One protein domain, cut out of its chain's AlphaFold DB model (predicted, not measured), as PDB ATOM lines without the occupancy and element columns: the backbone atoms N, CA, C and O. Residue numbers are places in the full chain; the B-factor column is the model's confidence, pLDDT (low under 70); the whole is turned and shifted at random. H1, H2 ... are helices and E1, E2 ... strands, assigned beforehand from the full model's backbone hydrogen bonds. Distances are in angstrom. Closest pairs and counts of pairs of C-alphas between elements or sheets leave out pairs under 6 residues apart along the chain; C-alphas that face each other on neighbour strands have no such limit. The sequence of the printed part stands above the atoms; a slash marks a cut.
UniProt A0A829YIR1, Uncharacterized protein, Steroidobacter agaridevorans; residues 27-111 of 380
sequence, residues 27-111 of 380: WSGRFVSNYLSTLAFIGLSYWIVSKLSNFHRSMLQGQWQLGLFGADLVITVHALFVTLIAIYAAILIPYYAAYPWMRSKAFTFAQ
ATOM      1  N   TRP A  27     -27.688 -12.217  51.226       85.69
ATOM      2  CA  TRP A  27     -26.468 -12.422  52.010       85.69
ATOM      3  C   TRP A  27     -26.698 -13.211  53.301       85.69
ATOM      4  O   TRP A  27     -25.768 -13.456  54.068       85.69
ATOM      5  N   SER A  28     -27.934 -13.645  53.570       91.31
ATOM      6  CA  SER A  28     -28.218 -14.442  54.762       91.31
ATOM      7  C   SER A  28     -27.613 -15.847  54.646       91.31
ATOM      8  O   SER A  28     -27.750 -16.518  53.622       91.31
ATOM      9  N   GLY A  29     -27.024 -16.364  55.732       90.25
ATOM     10  CA  GLY A  29     -26.470 -17.727  55.744       90.25
ATOM     11  C   GLY A  29     -27.504 -18.807  55.383       90.25
ATOM     12  O   GLY A  29     -27.167 -19.842  54.805       90.25
ATOM     13  N   ARG A  30     -28.791 -18.541  55.651       91.25
ATOM     14  CA  ARG A  30     -29.899 -19.417  55.254       91.25
ATOM     15  C   ARG A  30     -30.157 -19.393  53.747       91.25
ATOM     16  O   ARG A  30     -30.363 -20.464  53.179       91.25
ATOM     17  N   PHE A  31     -30.132 -18.221  53.107       94.56
ATOM     18  CA  PHE A  31     -30.214 -18.118  51.648       94.56
ATOM     19  C   PHE A  31     -29.083 -18.913  50.997       94.56
ATOM     20  O   PHE A  31     -29.357 -19.810  50.203       94.56
ATOM     21  N   VAL A  32     -27.839 -18.656  51.415       93.94
ATOM     22  CA  VAL A  32     -26.642 -19.319  50.876       93.94
ATOM     23  C   VAL A  32     -26.760 -20.838  51.013       93.94
ATOM     24  O   VAL A  32     -26.612 -21.564  50.034       93.94
ATOM     25  N   SER A  33     -27.128 -21.324  52.203       94.50
ATOM     26  CA  SER A  33     -27.304 -22.759  52.461       94.50
ATOM     27  C   SER A  33     -28.383 -23.385  51.574       94.50
ATOM     28  O   SER A  33     -28.181 -24.458  51.007       94.50
ATOM     29  N   ASN A  34     -29.535 -22.727  51.427       95.88
ATOM     30  CA  ASN A  34     -30.640 -23.220  50.610       95.88
ATOM     31  C   ASN A  34     -30.300 -23.230  49.116       95.88
ATOM     32  O   ASN A  34     -30.549 -24.230  48.438       95.88
ATOM     33  N   TYR A  35     -29.738 -22.133  48.614       96.31
ATOM     34  CA  TYR A  35     -29.405 -21.957  47.209       96.31
ATOM     35  C   TYR A  35     -28.290 -22.918  46.788       96.31
ATOM     36  O   TYR A  35     -28.507 -23.747  45.905       96.31
ATOM     37  N   LEU A  36     -27.152 -22.910  47.493       96.62
ATOM     38  CA  LEU A  36     -26.004 -23.758  47.157       96.62
ATOM     39  C   LEU A  36     -26.317 -25.248  47.291       96.62
ATOM     40  O   LEU A  36     -25.934 -26.021  46.422       96.62
ATOM     41  N   SER A  37     -27.058 -25.671  48.321       97.25
ATOM     42  CA  SER A  37     -27.465 -27.083  48.432       97.25
ATOM     43  C   SER A  37     -28.386 -27.516  47.290       97.25
ATOM     44  O   SER A  37     -28.282 -28.645  46.813       97.25
ATOM     45  N   THR A  38     -29.274 -26.631  46.827       96.69
ATOM     46  CA  THR A  38     -30.158 -26.921  45.689       96.69
ATOM     47  C   THR A  38     -29.358 -27.016  44.395       96.69
ATOM     48  O   THR A  38     -29.540 -27.976  43.650       96.69
ATOM     49  N   LEU A  39     -28.432 -26.081  44.152       97.25
ATOM     50  CA  LEU A  39     -27.542 -26.130  42.991       97.25
ATOM     51  C   LEU A  39     -26.624 -27.352  43.015       97.25
ATOM     52  O   LEU A  39     -26.466 -27.998  41.986       97.25
ATOM     53  N   ALA A  40     -26.072 -27.710  44.174       97.31
ATOM     54  CA  ALA A  40     -25.250 -28.907  44.324       97.31
ATOM     55  C   ALA A  40     -26.042 -30.173  43.973       97.31
ATOM     56  O   ALA A  40     -25.547 -31.032  43.248       97.31
ATOM     57  N   PHE A  41     -27.298 -30.265  44.424       97.12
ATOM     58  CA  PHE A  41     -28.179 -31.369  44.054       97.12
ATOM     59  C   PHE A  41     -28.480 -31.399  42.549       97.12
ATOM     60  O   PHE A  41     -28.419 -32.468  41.945       97.12
ATOM     61  N   ILE A  42     -28.779 -30.250  41.932       95.81
ATOM     62  CA  ILE A  42     -29.035 -30.161  40.485       95.81
ATOM     63  C   ILE A  42     -27.783 -30.549  39.691       95.81
ATOM     64  O   ILE A  42     -27.879 -31.359  38.775       95.81
ATOM     65  N   GLY A  43     -26.612 -30.035  40.068       95.44
ATOM     66  CA  GLY A  43     -25.337 -30.347  39.425       95.44
ATOM     67  C   GLY A  43     -24.977 -31.828  39.531       95.44
ATOM     68  O   GLY A  43     -24.638 -32.448  38.524       95.44
ATOM     69  N   LEU A  44     -25.134 -32.428  40.716       95.25
ATOM     70  CA  LEU A  44     -24.937 -33.866  40.914       95.25
ATOM     71  C   LEU A  44     -25.927 -34.688  40.080       95.25
ATOM     72  O   LEU A  44     -25.531 -35.640  39.412       95.25
ATOM     73  N   SER A  45     -27.204 -34.301  40.088       93.62
ATOM     74  CA  SER A  45     -28.251 -34.959  39.301       93.62
ATOM     75  C   SER A  45     -27.918 -34.926  37.812       93.62
ATOM     76  O   SER A  45     -27.932 -35.960  37.149       93.62
ATOM     77  N   TYR A  46     -27.546 -33.754  37.300       93.06
ATOM     78  CA  TYR A  46     -27.143 -33.569  35.914       93.06
ATOM     79  C   TYR A  46     -25.902 -34.396  35.560       93.06
ATOM     80  O   TYR A  46     -25.878 -35.035  34.510       93.06
ATOM     81  N   TRP A  47     -24.895 -34.452  36.433       93.62
ATOM     82  CA  TRP A  47     -23.719 -35.299  36.225       93.62
ATOM     83  C   TRP A  47     -24.092 -36.787  36.132       93.62
ATOM     84  O   TRP A  47     -23.658 -37.469  35.205       93.62
ATOM     85  N   ILE A  48     -24.966 -37.288  37.015       90.88
ATOM     86  CA  ILE A  48     -25.440 -38.682  36.960       90.88
ATOM     87  C   ILE A  48     -26.191 -38.957  35.648       90.88
ATOM     88  O   ILE A  48     -25.912 -39.953  34.974       90.88
ATOM     89  N   VAL A  49     -27.119 -38.072  35.277       88.00
ATOM     90  CA  VAL A  49     -27.941 -38.178  34.058       88.00
ATOM     91  C   VAL A  49     -27.067 -38.126  32.797       88.00
ATOM     92  O   VAL A  49     -27.277 -38.907  31.874       88.00
ATOM     93  N   SER A  50     -26.058 -37.253  32.757       87.81
ATOM     94  CA  SER A  50     -25.231 -37.016  31.563       87.81
ATOM     95  C   SER A  50     -23.998 -37.916  31.437       87.81
ATOM     96  O   SER A  50     -23.475 -38.057  30.330       87.81
ATOM     97  N   LYS A  51     -23.504 -38.519  32.526       87.81
ATOM     98  CA  LYS A  51     -22.259 -39.312  32.513       87.81
ATOM     99  C   LYS A  51     -22.415 -40.739  33.013       87.81
ATOM    100  O   LYS A  51     -21.805 -41.632  32.434       87.81
ATOM    101  N   LEU A  52     -23.201 -40.968  34.063       86.88
ATOM    102  CA  LEU A  52     -23.216 -42.260  34.752       86.88
ATOM    103  C   LEU A  52     -24.264 -43.218  34.169       86.88
ATOM    104  O   LEU A  52     -23.977 -44.383  33.910       86.88
ATOM    105  N   SER A  53     -25.481 -42.736  33.921       85.44
ATOM    106  CA  SER A  53     -26.591 -43.590  33.486       85.44
ATOM    107  C   SER A  53     -26.672 -43.699  31.961       85.44
ATOM    108  O   SER A  53     -26.834 -42.695  31.275       85.44
ATOM    109  N   ASN A  54     -26.579 -44.915  31.409       85.75
ATOM    110  CA  ASN A  54     -26.746 -45.158  29.963       85.75
ATOM    111  C   ASN A  54     -28.136 -44.738  29.470       85.75
ATOM    112  O   ASN A  54     -28.254 -44.042  28.469       85.75
ATOM    113  N   PHE A  55     -29.170 -45.111  30.223       84.62
ATOM    114  CA  PHE A  55     -30.561 -44.788  29.924       84.62
ATOM    115  C   PHE A  55     -30.823 -43.275  29.861       84.62
ATOM    116  O   PHE A  55     -31.437 -42.777  28.928       84.62
ATOM    117  N   HIS A  56     -30.322 -42.509  30.831       82.88
ATOM    118  CA  HIS A  56     -30.505 -41.057  30.799       82.88
ATOM    119  C   HIS A  56     -29.661 -40.394  29.703       82.88
ATOM    120  O   HIS A  56     -30.094 -39.421  29.090       82.88
ATOM    121  N   ARG A  57     -28.473 -40.937  29.408       84.69
ATOM    122  CA  ARG A  57     -27.643 -40.456  28.301       84.69
ATOM    123  C   ARG A  57     -28.336 -40.609  26.955       84.69
ATOM    124  O   ARG A  57     -28.285 -39.667  26.173       84.69
ATOM    125  N   SER A  58     -29.012 -41.730  26.704       84.06
ATOM    126  CA  SER A  58     -29.753 -41.912  25.451       84.06
ATOM    127  C   SER A  58     -30.900 -40.908  25.304       84.06
ATOM    128  O   SER A  58     -31.166 -40.457  24.198       84.06
ATOM    129  N   MET A  59     -31.525 -40.467  26.405       81.12
ATOM    130  CA  MET A  59     -32.527 -39.388  26.358       81.12
ATOM    131  C   MET A  59     -31.939 -38.042  25.929       81.12
ATOM    132  O   MET A  59     -32.593 -37.273  25.234       81.12
ATOM    133  N   LEU A  60     -30.696 -37.746  26.321       82.38
ATOM    134  CA  LEU A  60     -30.037 -36.476  26.002       82.38
ATOM    135  C   LEU A  60     -29.469 -36.414  24.575       82.38
ATOM    136  O   LEU A  60     -29.041 -35.343  24.148       82.38
ATOM    137  N   GLN A  61     -29.443 -37.537  23.851       81.69
ATOM    138  CA  GLN A  61     -28.896 -37.630  22.492       81.69
ATOM    139  C   GLN A  61     -29.858 -37.134  21.403       81.69
ATOM    140  O   GLN A  61     -29.438 -36.988  20.258       81.69
ATOM    141  N   GLY A  62     -31.121 -36.854  21.740       75.38
ATOM    142  CA  GLY A  62     -32.093 -36.329  20.783       75.38
ATOM    143  C   GLY A  62     -31.687 -34.970  20.200       75.38
ATOM    144  O   GLY A  62     -31.057 -34.140  20.867       75.38
ATOM    145  N   GLN A  63     -32.077 -34.734  18.950       77.94
ATOM    146  CA  GLN A  63     -31.879 -33.472  18.240       77.94
ATOM    147  C   GLN A  63     -33.155 -33.111  17.480       77.94
ATOM    148  O   GLN A  63     -33.827 -33.996  16.950       77.94
ATOM    149  N   TRP A  64     -33.466 -31.818  17.411       70.94
ATOM    150  CA  TRP A  64     -34.536 -31.288  16.570       70.94
ATOM    151  C   TRP A  64     -33.967 -30.318  15.555       70.94
ATOM    152  O   TRP A  64     -33.150 -29.463  15.899       70.94
ATOM    153  N   GLN A  65     -34.436 -30.443  14.321       67.25
ATOM    154  CA  GLN A  65     -34.172 -29.497  13.249       67.25
ATOM    155  C   GLN A  65     -35.401 -28.605  13.117       67.25
ATOM    156  O   GLN A  65     -36.482 -29.070  12.762       67.25
ATOM    157  N   LEU A  66     -35.251 -27.333  13.472       62.78
ATOM    158  CA  LEU A  66     -36.264 -26.312  13.253       62.78
ATOM    159  C   LEU A  66     -35.872 -25.534  12.002       62.78
ATOM    160  O   LEU A  66     -34.962 -24.708  12.053       62.78
ATOM    161  N   GLY A  67     -36.565 -25.797  10.896       57.06
ATOM    162  CA  GLY A  67     -36.525 -24.935   9.720       57.06
ATOM    163  C   GLY A  67     -37.413 -23.719   9.967       57.06
ATOM    164  O   GLY A  67     -38.623 -23.784   9.767       57.06
ATOM    165  N   LEU A  68     -36.838 -22.618  10.451       53.19
ATOM    166  CA  LEU A  68     -37.554 -21.354  10.649       53.19
ATOM    167  C   LEU A  68     -36.904 -20.275   9.783       53.19
ATOM    168  O   LEU A  68     -35.721 -19.984   9.927       53.19
ATOM    169  N   PHE A  69     -37.692 -19.665   8.891       50.38
ATOM    170  CA  PHE A  69     -37.280 -18.514   8.070       50.38
ATOM    171  C   PHE A  69     -35.994 -18.727   7.242       50.38
ATOM    172  O   PHE A  69     -35.199 -17.805   7.082       50.38
ATOM    173  N   GLY A  70     -35.779 -19.935   6.711       54.00
ATOM    174  CA  GLY A  70     -34.612 -20.245   5.873       54.00
ATOM    175  C   GLY A  70     -33.310 -20.503   6.639       54.00
ATOM    176  O   GLY A  70     -32.261 -20.607   6.010       54.00
ATOM    177  N   ALA A  71     -33.362 -20.621   7.971       56.19
ATOM    178  CA  ALA A  71     -32.250 -21.084   8.793       56.19
ATOM    179  C   ALA A  71     -32.582 -22.440   9.434       56.19
ATOM    180  O   ALA A  71     -33.594 -22.574  10.127       56.19
ATOM    181  N   ASP A  72     -31.699 -23.419   9.236       69.12
ATOM    182  CA  ASP A  72     -31.772 -24.719   9.903       69.12
ATOM    183  C   ASP A  72     -31.163 -24.603  11.303       69.12
ATOM    184  O   ASP A  72     -29.943 -24.636  11.489       69.12
ATOM    185  N   LEU A  73     -32.015 -24.442  12.316       74.31
ATOM    186  CA  LEU A  73     -31.578 -24.429  13.707       74.31
ATOM    187  C   LEU A  73     -31.627 -25.849  14.275       74.31
ATOM    188  O   LEU A  73     -32.703 -26.416  14.472       74.31
ATOM    189  N   VAL A  74     -30.460 -26.407  14.601       77.75
ATOM    190  CA  VAL A  74     -30.367 -27.683  15.321       77.75
ATOM    191  C   VAL A  74     -30.349 -27.422  16.824       77.75
ATOM    192  O   VAL A  74     -29.349 -26.960  17.375       77.75
ATOM    193  N   ILE A  75     -31.444 -27.748  17.509       80.75
ATOM    194  CA  ILE A  75     -31.506 -27.718  18.973       80.75
ATOM    195  C   ILE A  75     -31.274 -29.133  19.490       80.75
ATOM    196  O   ILE A  75     -32.061 -30.045  19.237       80.75
ATOM    197  N   THR A  76     -30.190 -29.326  20.240       86.31
ATOM    198  CA  THR A  76     -29.947 -30.598  20.929       86.31
ATOM    199  C   THR A  76     -30.711 -30.633  22.251       86.31
ATOM    200  O   THR A  76     -30.763 -29.631  22.974       86.31
ATOM    201  N   VAL A  77     -31.262 -31.798  22.607       84.50
ATOM    202  CA  VAL A  77     -31.928 -32.006  23.907       84.50
ATOM    203  C   VAL A  77     -30.966 -31.659  25.043       84.50
ATOM    204  O   VAL A  77     -31.345 -31.000  26.010       84.50
ATOM    205  N   HIS A  78     -29.692 -32.029  24.893       88.06
ATOM    206  CA  HIS A  78     -28.635 -31.681  25.832       88.06
ATOM    207  C   HIS A  78     -28.510 -30.169  26.079       88.06
ATOM    208  O   HIS A  78     -28.550 -29.738  27.233       88.06
ATOM    209  N   ALA A  79     -28.386 -29.362  25.017       88.25
ATOM    210  CA  ALA A  79     -28.267 -27.910  25.142       88.25
ATOM    211  C   ALA A  79     -29.500 -27.311  25.823       88.25
ATOM    212  O   ALA A  79     -29.366 -26.508  26.745       88.25
ATOM    213  N   LEU A  80     -30.695 -27.769  25.444       87.12
ATOM    214  CA  LEU A  80     -31.934 -27.304  26.055       87.12
ATOM    215  C   LEU A  80     -31.999 -27.629  27.554       87.12
ATOM    216  O   LEU A  80     -32.355 -26.762  28.350       87.12
ATOM    217  N   PHE A  81     -31.606 -28.836  27.966       88.38
ATOM    218  CA  PHE A  81     -31.539 -29.209  29.382       88.38
ATOM    219  C   PHE A  81     -30.596 -28.298  30.176       88.38
ATOM    220  O   PHE A  81     -30.957 -27.838  31.260       88.38
ATOM    221  N   VAL A  82     -29.409 -28.004  29.638       91.88
ATOM    222  CA  VAL A  82     -28.444 -27.094  30.275       91.88
ATOM    223  C   VAL A  82     -29.019 -25.682  30.388       91.88
ATOM    224  O   VAL A  82     -28.942 -25.076  31.458       91.88
ATOM    225  N   THR A  83     -29.656 -25.178  29.330       92.12
ATOM    226  CA  THR A  83     -30.311 -23.866  29.340       92.12
ATOM    227  C   THR A  83     -31.441 -23.806  30.367       92.12
ATOM    228  O   THR A  83     -31.510 -22.851  31.140       92.12
ATOM    229  N   LEU A  84     -32.286 -24.837  30.454       91.88
ATOM    230  CA  LEU A  84     -33.350 -24.916  31.458       91.88
ATOM    231  C   LEU A  84     -32.787 -24.947  32.885       91.88
ATOM    232  O   LEU A  84     -33.323 -24.271  33.762       91.88
ATOM    233  N   ILE A  85     -31.686 -25.668  33.123       94.12
ATOM    234  CA  ILE A  85     -30.990 -25.667  34.417       94.12
ATOM    235  C   ILE A  85     -30.470 -24.265  34.756       94.12
ATOM    236  O   ILE A  85     -30.652 -23.815  35.887       94.12
ATOM    237  N   ALA A  86     -29.862 -23.563  33.797       95.69
ATOM    238  CA  ALA A  86     -29.343 -22.212  33.999       95.69
ATOM    239  C   ALA A  86     -30.463 -21.205  34.315       95.69
ATOM    240  O   ALA A  86     -30.365 -20.447  35.281       95.69
ATOM    241  N   ILE A  87     -31.565 -21.249  33.558       95.06
ATOM    242  CA  ILE A  87     -32.759 -20.430  33.810       95.06
ATOM    243  C   ILE A  87     -33.329 -20.742  35.198       95.06
ATOM    244  O   ILE A  87     -33.621 -19.835  35.976       95.06
ATOM    245  N   TYR A  88     -33.445 -22.024  35.548       94.69
ATOM    246  CA  TYR A  88     -33.971 -22.435  36.845       94.69
ATOM    247  C   TYR A  88     -33.068 -21.986  38.005       94.69
ATOM    248  O   TYR A  88     -33.569 -21.500  39.019       94.69
ATOM    249  N   ALA A  89     -31.743 -22.062  37.846       95.81
ATOM    250  CA  ALA A  89     -30.782 -21.527  38.807       95.81
ATOM    251  C   ALA A  89     -30.980 -20.018  39.025       95.81
ATOM    252  O   ALA A  89     -31.038 -19.574  40.170       95.81
ATOM    253  N   ALA A  90     -31.186 -19.243  37.955       96.06
ATOM    254  CA  ALA A  90     -31.477 -17.815  38.061       96.06
ATOM    255  C   ALA A  90     -32.802 -17.541  38.801       96.06
ATOM    256  O   ALA A  90     -32.849 -16.674  39.671       96.06
ATOM    257  N   ILE A  91     -33.858 -18.317  38.529       94.94
ATOM    258  CA  ILE A  91     -35.175 -18.190  39.185       94.94
ATOM    259  C   ILE A  91     -35.118 -18.540  40.685       94.94
ATOM    260  O   ILE A  91     -35.859 -17.971  41.493       94.94
ATOM    261  N   LEU A  92     -34.224 -19.443  41.100       94.81
ATOM    262  CA  LEU A  92     -34.077 -19.819  42.509       94.81
ATOM    263  C   LEU A  92     -33.583 -18.664  43.400       94.81
ATOM    264  O   LEU A  92     -33.851 -18.683  44.605       94.81
ATOM    265  N   ILE A  93     -32.910 -17.657  42.830       94.00
ATOM    266  CA  ILE A  93     -32.423 -16.473  43.555       94.00
ATOM    267  C   ILE A  93     -33.599 -15.659  44.131       94.00
ATOM    268  O   ILE A  93     -33.724 -15.593  45.361       94.00
ATOM    269  N   PRO A  94     -34.512 -15.081  43.320       93.12
ATOM    270  CA  PRO A  94     -35.658 -14.354  43.859       93.12
ATOM    271  C   PRO A  94     -36.583 -15.259  44.681       93.12
ATOM    272  O   PRO A  94     -37.169 -14.795  45.656       93.12
ATOM    273  N   TYR A  95     -36.670 -16.558  44.370       93.12
ATOM    274  CA  TYR A  95     -37.461 -17.510  45.155       93.12
ATOM    275  C   TYR A  95     -36.969 -17.633  46.607       93.12
ATOM    276  O   TYR A  95     -37.744 -17.427  47.544       93.12
ATOM    277  N   TYR A  96     -35.685 -17.928  46.839       94.00
ATOM    278  CA  TYR A  96     -35.179 -18.060  48.212       94.00
ATOM    279  C   TYR A  96     -35.103 -16.720  48.954       94.00
ATOM    280  O   TYR A  96     -35.235 -16.706  50.180       94.00
ATOM    281  N   ALA A  97     -34.959 -15.599  48.240       91.38
ATOM    282  CA  ALA A  97     -35.048 -14.261  48.828       91.38
ATOM    283  C   ALA A  97     -36.477 -13.915  49.290       91.38
ATOM    284  O   ALA A  97     -36.674 -13.346  50.373       91.38
ATOM    285  N   ALA A  98     -37.487 -14.291  48.499       90.75
ATOM    286  CA  ALA A  98     -38.894 -14.069  48.820       90.75
ATOM    287  C   ALA A  98     -39.370 -14.934  49.999       90.75
ATOM    288  O   ALA A  98     -40.190 -14.483  50.801       90.75
ATOM    289  N   TYR A  99     -38.818 -16.144  50.152       90.94
ATOM    290  CA  TYR A  99     -39.271 -17.131  51.134       90.94
ATOM    291  C   TYR A  99     -38.187 -17.573  52.146       90.94
ATOM    292  O   TYR A  99     -37.863 -18.764  52.240       90.94
ATOM    293  N   PRO A 100     -37.653 -16.661  52.984       89.00
ATOM    294  CA  PRO A 100     -36.521 -16.936  53.879       89.00
ATOM    295  C   PRO A 100     -36.835 -17.893  55.044       89.00
ATOM    296  O   PRO A 100     -35.934 -18.334  55.756       89.00
ATOM    297  N   TRP A 101     -38.102 -18.225  55.296       89.00
ATOM    298  CA  TRP A 101     -38.479 -19.219  56.311       89.00
ATOM    299  C   TRP A 101     -38.393 -20.659  55.798       89.00
ATOM    300  O   TRP A 101     -38.402 -21.594  56.598       89.00
ATOM    301  N   MET A 102     -38.320 -20.861  54.481       89.00
ATOM    302  CA  MET A 102     -38.223 -22.197  53.909       89.00
ATOM    303  C   MET A 102     -36.805 -22.751  54.043       89.00
ATOM    304  O   MET A 102     -35.816 -22.023  53.974       89.00
ATOM    305  N   ARG A 103     -36.711 -24.069  54.213       92.44
ATOM    306  CA  ARG A 103     -35.460 -24.815  54.065       92.44
ATOM    307  C   ARG A 103     -35.527 -25.628  52.786       92.44
ATOM    308  O   ARG A 103     -36.559 -26.241  52.503       92.44
ATOM    309  N   SER A 104     -34.442 -25.641  52.018       95.25
ATOM    310  CA  SER A 104     -34.360 -26.507  50.848       95.25
ATOM    311  C   SER A 104     -34.390 -27.972  51.297       95.25
ATOM    312  O   SER A 104     -33.888 -28.344  52.367       95.25
ATOM    313  N   LYS A 105     -34.996 -28.830  50.472       96.12
ATOM    314  CA  LYS A 105     -35.004 -30.275  50.735       96.12
ATOM    315  C   LYS A 105     -33.584 -30.845  50.669       96.12
ATOM    316  O   LYS A 105     -33.236 -31.671  51.503       96.12
ATOM    317  N   ALA A 106     -32.755 -30.328  49.758       97.12
ATOM    318  CA  ALA A 106     -31.341 -30.684  49.634       97.12
ATOM    319  C   ALA A 106     -30.556 -30.405  50.923       97.12
ATOM    320  O   ALA A 106     -29.900 -31.303  51.442       97.12
ATOM    321  N   PHE A 107     -30.697 -29.207  51.499       97.06
ATOM    322  CA  PHE A 107     -30.058 -28.865  52.768       97.06
ATOM    323  C   PHE A 107     -30.578 -29.735  53.914       97.06
ATOM    324  O   PHE A 107     -29.796 -30.271  54.690       97.06
ATOM    325  N   THR A 108     -31.900 -29.906  54.002       97.25
ATOM    326  CA  THR A 108     -32.540 -30.707  55.057       97.25
ATOM    327  C   THR A 108     -32.066 -32.161  55.030       97.25
ATOM    328  O   THR A 108     -31.781 -32.741  56.078       97.25
ATOM    329  N   PHE A 109     -31.940 -32.744  53.836       97.75
ATOM    330  CA  PHE A 109     -31.420 -34.092  53.655       97.75
ATOM    331  C   PHE A 109     -29.928 -34.180  54.001       97.75
ATOM    332  O   PHE A 109     -29.554 -35.013  54.823       97.75
ATOM    333  N   ALA A 110     -29.093 -33.285  53.461       96.56
ATOM    334  CA  ALA A 110     -27.653 -33.264  53.727       96.56
ATOM    335  C   ALA A 110     -27.342 -33.094  55.224       96.56
ATOM    336  O   ALA A 110     -26.528 -33.826  55.785       96.56
ATOM    337  N   GLN A 111     -28.051 -32.184  55.898       96.00
ATOM    338  CA  GLN A 111     -27.952 -31.991  57.341       96.00
ATOM    339  C   GLN A 111     -28.371 -33.255  58.111       96.00
ATOM    340  O   GLN A 111     -27.712 -33.633  59.078       96.00
TER     341      GLN A 111
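Overview. This is residues 27 to 111 of the 380 residues of an uncharacterized protein of Steroidobacter agaridevorans (UniProt A0A829YIR1). Two long helices, H1 and H3, run side by side, with H4 across H1, H2 at H1's end, and the antiparallel hairpin of E1 and E2 adding length. The 85 printed residues, mostly helix, run H1, H2, E1, E2, H3, H4. The whole is loose, with radius of gyration of the C-alphas 16.7 A and spans of 49 by 33 by 14 A.

Along the chain. H1, residues 29 to 52, runs 32.5 A from C-alpha 29 at (-26.470, -17.727, 55.744). H2 is residues 54 to 60, E1 63 to 68, E2 71 to 76. H3, residues 77 to 98, is 31.5 A long. H4, residues 105 to 111, ends at C-alpha 111, (-27.952, -31.991, 57.341).

Arrangement. H1 touches H3 with residues 31 to 42 alone, opposite ways, at a shallow tilt of 13 degrees; their closest C-alphas, Phe 31 and Tyr 96, are 6.0 A apart. Between E1 and E2, N 64 and O 75 are within hydrogen-bond range, 2.9 A. Every O i to N i+4 pair is within range in H1, H2 and H4, and 16 of 18 in H3.

Size, cuts and confidence. The printed part has no cut and no long link; residues 65 to 72 have pLDDT under 70.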